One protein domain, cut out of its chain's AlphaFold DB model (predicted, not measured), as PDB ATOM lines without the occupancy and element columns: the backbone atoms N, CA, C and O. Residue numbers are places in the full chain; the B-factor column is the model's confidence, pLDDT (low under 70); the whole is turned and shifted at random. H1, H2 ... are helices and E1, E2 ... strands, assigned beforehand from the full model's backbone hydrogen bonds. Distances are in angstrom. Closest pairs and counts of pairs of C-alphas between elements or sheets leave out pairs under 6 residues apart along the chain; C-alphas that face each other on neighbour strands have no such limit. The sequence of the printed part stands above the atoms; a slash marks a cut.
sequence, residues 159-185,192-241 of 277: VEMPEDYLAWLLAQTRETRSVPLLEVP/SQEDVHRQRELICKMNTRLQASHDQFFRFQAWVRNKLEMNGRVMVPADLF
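What this domain is: This is residues 159 to 185 and 192 to 241 of the 277 residues of an uncharacterized protein of Arundo donax (UniProt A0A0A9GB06). One long helix, H2, makes nearly the whole length of a rod, with the short helix H1 and the small strand E1 gathered near its last turns. From H1, residues 171 to 185, with no named element, run back along the side of H2. The 77 printed residues, mostly helix, hold H1, H2 and E1 in that order; the whole is extended, radius of gyration of the C-alphas 17.8 A, spanning 58 by 27 by 18 A.

How they stand to each other: Residues 159 to 160 pair, antiparallel, with residues 235 to 236 of E1, residues 235 to 237, which pairs with no named strand. H1, residues 163 to 170, only just touches H2, residues 193 to 231, with 3 pairs of C-alphas within 8 A, the closest those of Leu 170 and Gln 221, 6.7 A apart. H2 touches H1 with residues 221 to 225 alone. They run opposite ways at a steep tilt of 52 degrees. E1 is apart from H1 and H2. In both helices every O i to N i+4 pair is within hydrogen-bond range.

Where its parts are: H1 begins at C-alpha 163 (7.824, 29.183, -37.062). H2, 56.8 A long, ends at C-alpha 231 (11.840, 42.366, -34.189).

The domain as a whole: Residues 186 to 191 are not printed; C-alphas 185 and 192 are 13.1 A apart. The link H2 to E1 is tight. Residues 175 to 185 and 240 to 241 have pLDDT under 70.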
ATOM      1  N   VAL A 159      20.160  32.790 -40.394       88.81
ATOM      2  CA  VAL A 159      18.920  32.173 -40.877       88.81
ATOM      3  C   VAL A 159      17.778  32.500 -39.919       88.81
ATOM      4  O   VAL A 159      17.952  32.548 -38.697       88.81
ATOM      5  N   GLU A 160      16.597  32.756 -40.476       90.12
ATOM      6  CA  GLU A 160      15.377  32.951 -39.696       90.12
ATOM      7  C   GLU A 160      14.916  31.623 -39.083       90.12
ATOM      8  O   GLU A 160      14.864  30.585 -39.747       90.12
ATOM      9  N   MET A 161      14.604  31.642 -37.790       90.19
ATOM     10  CA  MET A 161      14.196  30.450 -37.061       90.19
ATOM     11  C   MET A 161      12.800  29.986 -37.517       90.19
ATOM     12  O   MET A 161      11.871  30.791 -37.468       90.19
ATOM     13  N   PRO A 162      12.608  28.709 -37.909       89.19
ATOM     14  CA  PRO A 162      11.315  28.228 -38.396       89.19
ATOM     15  C   PRO A 162      10.167  28.441 -37.399       89.19
ATOM     16  O   PRO A 162      10.312  28.140 -36.212       89.19
ATOM     17  N   GLU A 163       9.008  28.888 -37.889       87.50
ATOM     18  CA  GLU A 163       7.824  29.183 -37.062       87.50
ATOM     19  C   GLU A 163       7.376  27.982 -36.215       87.50
ATOM     20  O   GLU A 163       7.143  28.132 -35.017       87.50
ATOM     21  N   ASP A 164       7.343  26.778 -36.800       85.38
ATOM     22  CA  ASP A 164       7.015  25.532 -36.089       85.38
ATOM     23  C   ASP A 164       7.951  25.290 -34.895       85.38
ATOM     24  O   ASP A 164       7.522  24.839 -33.830       85.38
ATOM     25  N   TYR A 165       9.238  25.615 -35.054       85.06
ATOM     26  CA  TYR A 165      10.238  25.447 -34.006       85.06
ATOM     27  C   TYR A 165      10.106  26.522 -32.921       85.06
ATOM     28  O   TYR A 165      10.185  26.196 -31.737       85.06
ATOM     29  N   LEU A 166       9.820  27.773 -33.295       89.19
ATOM     30  CA  LEU A 166       9.505  28.848 -32.348       89.19
ATOM     31  C   LEU A 166       8.244  28.527 -31.533       89.19
ATOM     32  O   LEU A 166       8.269  28.614 -30.306       89.19
ATOM     33  N   ALA A 167       7.160  28.101 -32.185       87.50
ATOM     34  CA  ALA A 167       5.920  27.702 -31.524       87.50
ATOM     35  C   ALA A 167       6.159  26.535 -30.555       87.50
ATOM     36  O   ALA A 167       5.755  26.590 -29.390       87.50
ATOM     37  N   TRP A 168       6.889  25.514 -31.009       88.88
ATOM     38  CA  TRP A 168       7.280  24.376 -30.187       88.88
ATOM     39  C   TRP A 168       8.141  24.786 -28.975       88.88
ATOM     40  O   TRP A 168       7.882  24.326 -27.858       88.88
ATOM     41  N   LEU A 169       9.123  25.677 -29.169       88.56
ATOM     42  CA  LEU A 169      10.019  26.181 -28.124       88.56
ATOM     43  C   LEU A 169       9.237  26.955 -27.062       88.56
ATOM     44  O   LEU A 169       9.433  26.750 -25.863       88.56
ATOM     45  N   LEU A 170       8.351  27.850 -27.496       89.25
ATOM     46  CA  LEU A 170       7.568  28.725 -26.627       89.25
ATOM     47  C   LEU A 170       6.479  27.982 -25.850       89.25
ATOM     48  O   LEU A 170       6.134  28.419 -24.749       89.25
ATOM     49  N   ALA A 171       5.991  26.859 -26.387       88.12
ATOM     50  CA  ALA A 171       5.046  25.963 -25.726       88.12
ATOM     51  C   ALA A 171       5.659  25.159 -24.561       88.12
ATOM     52  O   ALA A 171       4.915  24.605 -23.752       88.12
ATOM     53  N   GLN A 172       6.991  25.087 -24.439       84.62
ATOM     54  CA  GLN A 172       7.636  24.403 -23.314       84.62
ATOM     55  C   GLN A 172       7.468  25.222 -22.021       84.62
ATOM     56  O   GLN A 172       7.948  26.353 -21.932       84.62
ATOM     57  N   THR A 173       6.841  24.648 -20.993       81.56
ATOM     58  CA  THR A 173       6.761  25.241 -19.644       81.56
ATOM     59  C   THR A 173       7.649  24.497 -18.652       81.56
ATOM     60  O   THR A 173       7.991  23.325 -18.847       81.56
ATOM     61  N   ARG A 174       8.001  25.160 -17.542       72.81
ATOM     62  CA  ARG A 174       8.790  24.546 -16.461       72.81
ATOM     63  C   ARG A 174       8.062  23.379 -15.788       72.81
ATOM     64  O   ARG A 174       8.728  22.502 -15.253       72.81
ATOM     65  N   GLU A 175       6.727  23.332 -15.848       65.25
ATOM     66  CA  GLU A 175       5.962  22.174 -15.371       65.25
ATOM     67  C   GLU A 175       5.993  21.003 -16.364       65.25
ATOM     68  O   GLU A 175       6.139  19.860 -15.941       65.25
ATOM     69  N   THR A 176       5.902  21.266 -17.676       60.09
ATOM     70  CA  THR A 176       5.960  20.204 -18.707       60.09
ATOM     71  C   THR A 176       7.327  19.532 -18.825       60.09
ATOM     72  O   THR A 176       7.417  18.415 -19.331       60.09
ATOM     73  N   ARG A 177       8.383  20.186 -18.330       56.00
ATOM     74  CA  ARG A 177       9.707  19.592 -18.134       56.00
ATOM     75  C   ARG A 177      10.244  19.911 -16.741       56.00
ATOM     76  O   ARG A 177      11.227  20.633 -16.575       56.00
ATOM     77  N   SER A 178       9.595  19.364 -15.722       58.06
ATOM     78  CA  SER A 178      10.284  19.177 -14.451       58.06
ATOM     79  C   SER A 178      11.484  18.252 -14.682       58.06
ATOM     80  O   SER A 178      11.372  17.239 -15.374       58.06
ATOM     81  N   VAL A 179      12.650  18.602 -14.131       56.44
ATOM     82  CA  VAL A 179      13.805  17.696 -14.151       56.44
ATOM     83  C   VAL A 179      13.393  16.427 -13.400       56.44
ATOM     84  O   VAL A 179      13.039  16.535 -12.220       56.44
ATOM     85  N   PRO A 180      13.404  15.240 -14.036       59.81
ATOM     86  CA  PRO A 180      13.093  14.008 -13.335       59.81
ATOM     87  C   PRO A 180      14.172  13.801 -12.278       59.81
ATOM     88  O   PRO A 180      15.343  13.611 -12.605       59.81
ATOM     89  N   LEU A 181      13.784  13.879 -11.004       62.81
ATOM     90  CA  LEU A 181      14.704  13.635  -9.907       62.81
ATOM     91  C   LEU A 181      15.115  12.163  -9.980       62.81
ATOM     92  O   LEU A 181      14.325  11.280  -9.653       62.81
ATOM     93  N   LEU A 182      16.340  11.893 -10.431       62.38
ATOM     94  CA  LEU A 182      16.892  10.549 -10.359       62.38
ATOM     95  C   LEU A 182      16.929  10.153  -8.877       62.38
ATOM     96  O   LEU A 182      17.454  10.899  -8.047       62.38
ATOM     97  N   GLU A 183      16.341   9.008  -8.544       66.12
ATOM     98  CA  GLU A 183      16.324   8.464  -7.187       66.12
ATOM     99  C   GLU A 183      17.327   7.316  -7.065       66.12
ATOM    100  O   GLU A 183      17.483   6.503  -7.978       66.12
ATOM    101  N   VAL A 184      17.999   7.219  -5.915       62.28
ATOM    102  CA  VAL A 184      18.857   6.067  -5.607       62.28
ATOM    103  C   VAL A 184      17.954   4.842  -5.418       62.28
ATOM    104  O   VAL A 184      17.074   4.896  -4.555       62.28
ATOM    105  N   PRO A 185      18.154   3.721  -6.140       61.56
ATOM    106  CA  PRO A 185      17.350   2.520  -5.946       61.56
ATOM    107  C   PRO A 185      17.576   1.904  -4.554       61.56
ATOM    108  O   PRO A 185      18.451   1.067  -4.352       61.56
ATOM    109  N   SER A 192      27.199  -1.899  -0.158       75.00
ATOM    110  CA  SER A 192      27.818  -1.304   1.031       75.00
ATOM    111  C   SER A 192      27.313   0.124   1.244       75.00
ATOM    112  O   SER A 192      26.891   0.803   0.301       75.00
ATOM    113  N   GLN A 193      27.390   0.620   2.479       78.56
ATOM    114  CA  GLN A 193      26.955   1.979   2.816       78.56
ATOM    115  C   GLN A 193      27.718   3.045   2.002       78.56
ATOM    116  O   GLN A 193      27.137   4.050   1.586       78.56
ATOM    117  N   GLU A 194      28.994   2.795   1.708       81.50
ATOM    118  CA  GLU A 194      29.846   3.626   0.855       81.50
ATOM    119  C   GLU A 194      29.350   3.662  -0.598       81.50
ATOM    120  O   GLU A 194      29.427   4.704  -1.244       81.50
ATOM    121  N   ASP A 195      28.807   2.560  -1.120       80.00
ATOM    122  CA  ASP A 195      28.306   2.490  -2.498       80.00
ATOM    123  C   ASP A 195      26.972   3.215  -2.649       80.00
ATOM    124  O   ASP A 195      26.773   3.940  -3.625       80.00
ATOM    125  N   VAL A 196      26.095   3.114  -1.646       78.44
ATOM    126  CA  VAL A 196      24.869   3.925  -1.573       78.44
ATOM    127  C   VAL A 196      25.211   5.419  -1.498       78.44
ATOM    128  O   VAL A 196      24.541   6.236  -2.136       78.44
ATOM    129  N   HIS A 197      26.278   5.797  -0.780       80.31
ATOM    130  CA  HIS A 197      26.762   7.181  -0.743       80.31
ATOM    131  C   HIS A 197      27.321   7.632  -2.104       80.31
ATOM    132  O   HIS A 197      26.934   8.690  -2.599       80.31
ATOM    133  N   ARG A 198      28.164   6.811  -2.750       79.88
ATOM    134  CA  ARG A 198      28.704   7.078  -4.098       79.88
ATOM    135  C   ARG A 198      27.596   7.225  -5.146       79.88
ATOM    136  O   ARG A 198      27.630   8.160  -5.945       79.88
ATOM    137  N   GLN A 199      26.585   6.354  -5.121       77.44
ATOM    138  CA  GLN A 199      25.421   6.457  -6.009       77.44
ATOM    139  C   GLN A 199      24.608   7.727  -5.739       77.44
ATOM    140  O   GLN A 199      24.225   8.407  -6.689       77.44
ATOM    141  N   ARG A 200      24.384   8.089  -4.467       78.94
ATOM    142  CA  ARG A 200      23.705   9.341  -4.095       78.94
ATOM    143  C   ARG A 200      24.458  10.571  -4.606       78.94
ATOM    144  O   ARG A 200      23.825  11.464  -5.156       78.94
ATOM    145  N   GLU A 201      25.779  10.621  -4.455       81.12
ATOM    146  CA  GLU A 201      26.603  11.725  -4.970       81.12
ATOM    147  C   GLU A 201      26.532  11.843  -6.495       81.12
ATOM    148  O   GLU A 201      26.327  12.943  -7.014       81.12
ATOM    149  N   LEU A 202      26.646  10.718  -7.209       81.19
ATOM    150  CA  LEU A 202      26.520  10.671  -8.665       81.19
ATOM    151  C   LEU A 202      25.152  11.201  -9.118       81.19
ATOM    152  O   LEU A 202      25.083  12.089  -9.966       81.19
ATOM    153  N   ILE A 203      24.078  10.703  -8.506       80.31
ATOM    154  CA  ILE A 203      22.698  11.099  -8.798       80.31
ATOM    155  C   ILE A 203      22.460  12.584  -8.499       80.31
ATOM    156  O   ILE A 203      21.902  13.290  -9.338       80.31
ATOM    157  N   CYS A 204      22.945  13.099  -7.366       81.50
ATOM    158  CA  CYS A 204      22.896  14.531  -7.067       81.50
ATOM    159  C   CYS A 204      23.636  15.352  -8.136       81.50
ATOM    160  O   CYS A 204      23.093  16.336  -8.632       81.50
ATOM    161  N   LYS A 205      24.838  14.925  -8.546       82.12
ATOM    162  CA  LYS A 205      25.634  15.603  -9.579       82.12
ATOM    163  C   LYS A 205      24.945  15.596 -10.949       82.12
ATOM    164  O   LYS A 205      25.008  16.604 -11.654       82.12
ATOM    165  N   MET A 206      24.278  14.500 -11.316       79.31
ATOM    166  CA  MET A 206      23.464  14.420 -12.534       79.31
ATOM    167  C   MET A 206      22.255  15.356 -12.443       79.31
ATOM    168  O   MET A 206      22.104  16.214 -13.306       79.31
ATOM    169  N   ASN A 207      21.467  15.291 -11.365       80.50
ATOM    170  CA  ASN A 207      20.311  16.172 -11.159       80.50
ATOM    171  C   ASN A 207      20.700  17.667 -11.211       80.50
ATOM    172  O   ASN A 207      19.994  18.462 -11.828       80.50
ATOM    173  N   THR A 208      21.849  18.059 -10.643       83.44
ATOM    174  CA  THR A 208      22.372  19.437 -10.748       83.44
ATOM    175  C   THR A 208      22.733  19.827 -12.184       83.44
ATOM    176  O   THR A 208      22.438  20.950 -12.588       83.44
ATOM    177  N   ARG A 209      23.338  18.925 -12.971       82.00
ATOM    178  CA  ARG A 209      23.635  19.175 -14.394       82.00
ATOM    179  C   ARG A 209      22.360  19.328 -15.222       82.00
ATOM    180  O   ARG A 209      22.247  20.303 -15.958       82.00
ATOM    181  N   LEU A 210      21.391  18.429 -15.037       80.88
ATOM    182  CA  LEU A 210      20.089  18.521 -15.699       80.88
ATOM    183  C   LEU A 210      19.399  19.848 -15.351       80.88
ATOM    184  O   LEU A 210      18.926  20.523 -16.257       80.88
ATOM    185  N   GLN A 211      19.397  20.268 -14.079       83.69
ATOM    186  CA  GLN A 211      18.815  21.557 -13.678       83.69
ATOM    187  C   GLN A 211      19.529  22.754 -14.318       83.69
ATOM    188  O   GLN A 211      18.853  23.677 -14.765       83.69
ATOM    189  N   ALA A 212      20.863  22.738 -14.408       84.81
ATOM    190  CA  ALA A 212      21.626  23.813 -15.045       84.81
ATOM    191  C   ALA A 212      21.307  23.943 -16.547       84.81
ATOM    192  O   ALA A 212      21.013  25.047 -17.006       84.81
ATOM    193  N   SER A 213      21.266  22.818 -17.274       81.50
ATOM    194  CA  SER A 213      20.818  22.759 -18.676       81.50
ATOM    195  C   SER A 213      19.382  23.283 -18.825       81.50
ATOM    196  O   SER A 213      19.078  24.103 -19.694       81.50
ATOM    197  N   HIS A 214      18.501  22.912 -17.894       84.00
ATOM    198  CA  HIS A 214      17.118  23.375 -17.886       84.00
ATOM    199  C   HIS A 214      16.974  24.889 -17.659       84.00
ATOM    200  O   HIS A 214      16.129  25.543 -18.277       84.00
ATOM    201  N   ASP A 215      17.805  25.461 -16.788       87.50
ATOM    202  CA  ASP A 215      17.837  26.900 -16.530       87.50
ATOM    203  C   ASP A 215      18.450  27.670 -17.720       87.50
ATOM    204  O   ASP A 215      17.988  28.769 -18.035       87.50
ATOM    205  N   GLN A 216      19.433  27.095 -18.428       87.12
ATOM    206  CA  GLN A 216      19.962  27.640 -19.691       87.12
ATOM    207  C   GLN A 216      18.888  27.664 -20.788       87.12
ATOM    208  O   GLN A 216      18.671  28.714 -21.396       87.12
ATOM    209  N   PHE A 217      18.147  26.565 -20.972       87.88
ATOM    210  CA  PHE A 217      17.031  26.496 -21.921       87.88
ATOM    211  C   PHE A 217      15.991  27.603 -21.675       87.88
ATOM    212  O   PHE A 217      15.571  28.277 -22.615       87.88
ATOM    213  N   PHE A 218      15.607  27.859 -20.418       88.12
ATOM    214  CA  PHE A 218      14.643  28.925 -20.118       88.12
ATOM    215  C   PHE A 218      15.203  30.342 -20.296       88.12
ATOM    216  O   PHE A 218      14.452  31.238 -20.685       88.12
ATOM    217  N   ARG A 219      16.511  30.560 -20.097       90.94
ATOM    218  CA  ARG A 219      17.164  31.833 -20.462       90.94
ATOM    219  C   ARG A 219      17.131  32.059 -21.974       90.94
ATOM    220  O   ARG A 219      16.784  33.154 -22.410       90.94
ATOM    221  N   PHE A 220      17.412  31.023 -22.764       89.12
ATOM    222  CA  PHE A 220      17.292  31.077 -24.222       89.12
ATOM    223  C   PHE A 220      15.843  31.328 -24.670       89.12
ATOM    224  O   PHE A 220      15.600  32.206 -25.494       89.12
ATOM    225  N   GLN A 221      14.857  30.649 -24.072       91.75
ATOM    226  CA  GLN A 221      13.437  30.884 -24.355       91.75
ATOM    227  C   GLN A 221      13.019  32.337 -24.047       91.75
ATOM    228  O   GLN A 221      12.280  32.941 -24.825       91.75
ATOM    229  N   ALA A 222      13.504  32.922 -22.946       91.69
ATOM    230  CA  ALA A 222      13.253  34.324 -22.611       91.69
ATOM    231  C   ALA A 222      13.896  35.291 -23.627       91.69
ATOM    232  O   ALA A 222      13.256  36.258 -24.041       91.69
ATOM    233  N   TRP A 223      15.119  35.001 -24.087       92.81
ATOM    234  CA  TRP A 223      15.770  35.752 -25.166       92.81
ATOM    235  C   TRP A 223      14.990  35.660 -26.486       92.81
ATOM    236  O   TRP A 223      14.769  36.687 -27.128       92.81
ATOM    237  N   VAL A 224      14.494  34.470 -26.853       91.06
ATOM    238  CA  VAL A 224      13.642  34.267 -28.039       91.06
ATOM    239  C   VAL A 224      12.359  35.097 -27.951       91.06
ATOM    240  O   VAL A 224      12.022  35.776 -28.920       91.06
ATOM    241  N   ARG A 225      11.673  35.112 -26.796       92.62
ATOM    242  CA  ARG A 225      10.482  35.961 -26.582       92.62
ATOM    243  C   ARG A 225      10.801  37.439 -26.787       92.62
ATOM    244  O   ARG A 225      10.150  38.084 -27.598       92.62
ATOM    245  N   ASN A 226      11.858  37.938 -26.146       92.56
ATOM    246  CA  ASN A 226      12.288  39.329 -26.297       92.56
ATOM    247  C   ASN A 226      12.629  39.680 -27.761       92.56
ATOM    248  O   ASN A 226      12.226  40.726 -28.263       92.56
ATOM    249  N   LYS A 227      13.328  38.801 -28.493       91.38
ATOM    250  CA  LYS A 227      13.640  39.036 -29.914       91.38
ATOM    251  C   LYS A 227      12.394  39.015 -30.806       91.38
ATOM    252  O   LYS A 227      12.315  39.846 -31.707       91.38
ATOM    253  N   LEU A 228      11.412  38.151 -30.538       90.94
ATOM    254  CA  LEU A 228      10.118  38.182 -31.233       90.94
ATOM    255  C   LEU A 228       9.330  39.462 -30.937       90.94
ATOM    256  O   LEU A 228       8.796  40.062 -31.865       90.94
ATOM    257  N   GLU A 229       9.288  39.905 -29.682       92.12
ATOM    258  CA  GLU A 229       8.586  41.131 -29.280       92.12
ATOM    259  C   GLU A 229       9.207  42.391 -29.907       92.12
ATOM    260  O   GLU A 229       8.472  43.280 -30.333       92.12
ATOM    261  N   MET A 230      10.539  42.457 -30.015       91.62
ATOM    262  CA  MET A 230      11.242  43.614 -30.590       91.62
ATOM    263  C   MET A 230      11.283  43.613 -32.127       91.62
ATOM    264  O   MET A 230      11.116  44.662 -32.745       91.62
ATOM    265  N   ASN A 231      11.520  42.454 -32.756       90.75
ATOM    266  CA  ASN A 231      11.840  42.366 -34.189       90.75
ATOM    267  C   ASN A 231      10.770  41.654 -35.035       90.75
ATOM    268  O   ASN A 231      10.905  41.596 -36.260       90.75
ATOM    269  N   GLY A 232       9.768  41.029 -34.410       89.50
ATOM    270  CA  GLY A 232       8.789  40.151 -35.065       89.50
ATOM    271  C   GLY A 232       9.335  38.789 -35.520       89.50
ATOM    272  O   GLY A 232       8.546  37.905 -35.833       89.50
ATOM    273  N   ARG A 233      10.662  38.600 -35.533       88.75
ATOM    274  CA  ARG A 233      11.357  37.376 -35.964       88.75
ATOM    275  C   ARG A 233      12.645  37.134 -35.181       88.75
ATOM    276  O   ARG A 233      13.228  38.069 -34.629       88.75
ATOM    277  N   VAL A 234      13.126  35.891 -35.188       90.50
ATOM    278  CA  VAL A 234      14.405  35.505 -34.570       90.50
ATOM    279  C   VAL A 234      15.385  35.049 -35.639       90.50
ATOM    280  O   VAL A 234      15.117  34.092 -36.359       90.50
ATOM    281  N   MET A 235      16.534  35.715 -35.694       90.81
ATOM    282  CA  MET A 235      17.681  35.302 -36.501       90.81
ATOM    283  C   MET A 235      18.655  34.516 -35.621       90.81
ATOM    284  O   MET A 235      18.929  34.932 -34.491       90.81
ATOM    285  N   VAL A 236      19.200  33.419 -36.138       85.00
ATOM    286  CA  VAL A 236      20.296  32.658 -35.513       85.00
ATOM    287  C   VAL A 236      21.351  32.275 -36.559       85.00
ATOM    288  O   VAL A 236      21.011  32.179 -37.740       85.00
ATOM    289  N   PRO A 237      22.616  32.039 -36.163       85.81
ATOM    290  CA  PRO A 237      23.635  31.515 -37.070       85.81
ATOM    291  C   PRO A 237      23.203  30.181 -37.698       85.81
ATOM    292  O   PRO A 237      22.688  29.305 -37.000       85.81
ATOM    293  N   ALA A 238      23.442  30.000 -38.997       78.38
ATOM    294  CA  ALA A 238      23.091  28.794 -39.750       78.38
ATOM    295  C   ALA A 238      23.703  27.522 -39.139       78.38
ATOM    296  O   ALA A 238      23.078  26.460 -39.138       78.38
ATOM    297  N   ASP A 239      24.894  27.646 -38.549       75.50
ATOM    298  CA  ASP A 239      25.635  26.554 -37.916       75.50
ATOM    299  C   ASP A 239      24.865  25.873 -36.774       75.50
ATOM    300  O   ASP A 239      24.999  24.661 -36.587       75.50
ATOM    301  N   LEU A 240      23.969  26.594 -36.078       68.88
ATOM    302  CA  LEU A 240      23.079  26.019 -35.054       68.88
ATOM    303  C   LEU A 240      22.097  24.979 -35.617       68.88
ATOM    304  O   LEU A 240      21.633  24.112 -34.874       68.88
ATOM    305  N   PHE A 241      21.791  25.033 -36.916       63.28
ATOM    306  CA  PHE A 241      20.962  24.037 -37.601       63.28
ATOM    307  C   PHE A 241      21.788  22.963 -38.328       63.28
ATOM    308  O   PHE A 241      21.255  21.909 -38.682       63.28
TER     309      PHE A 241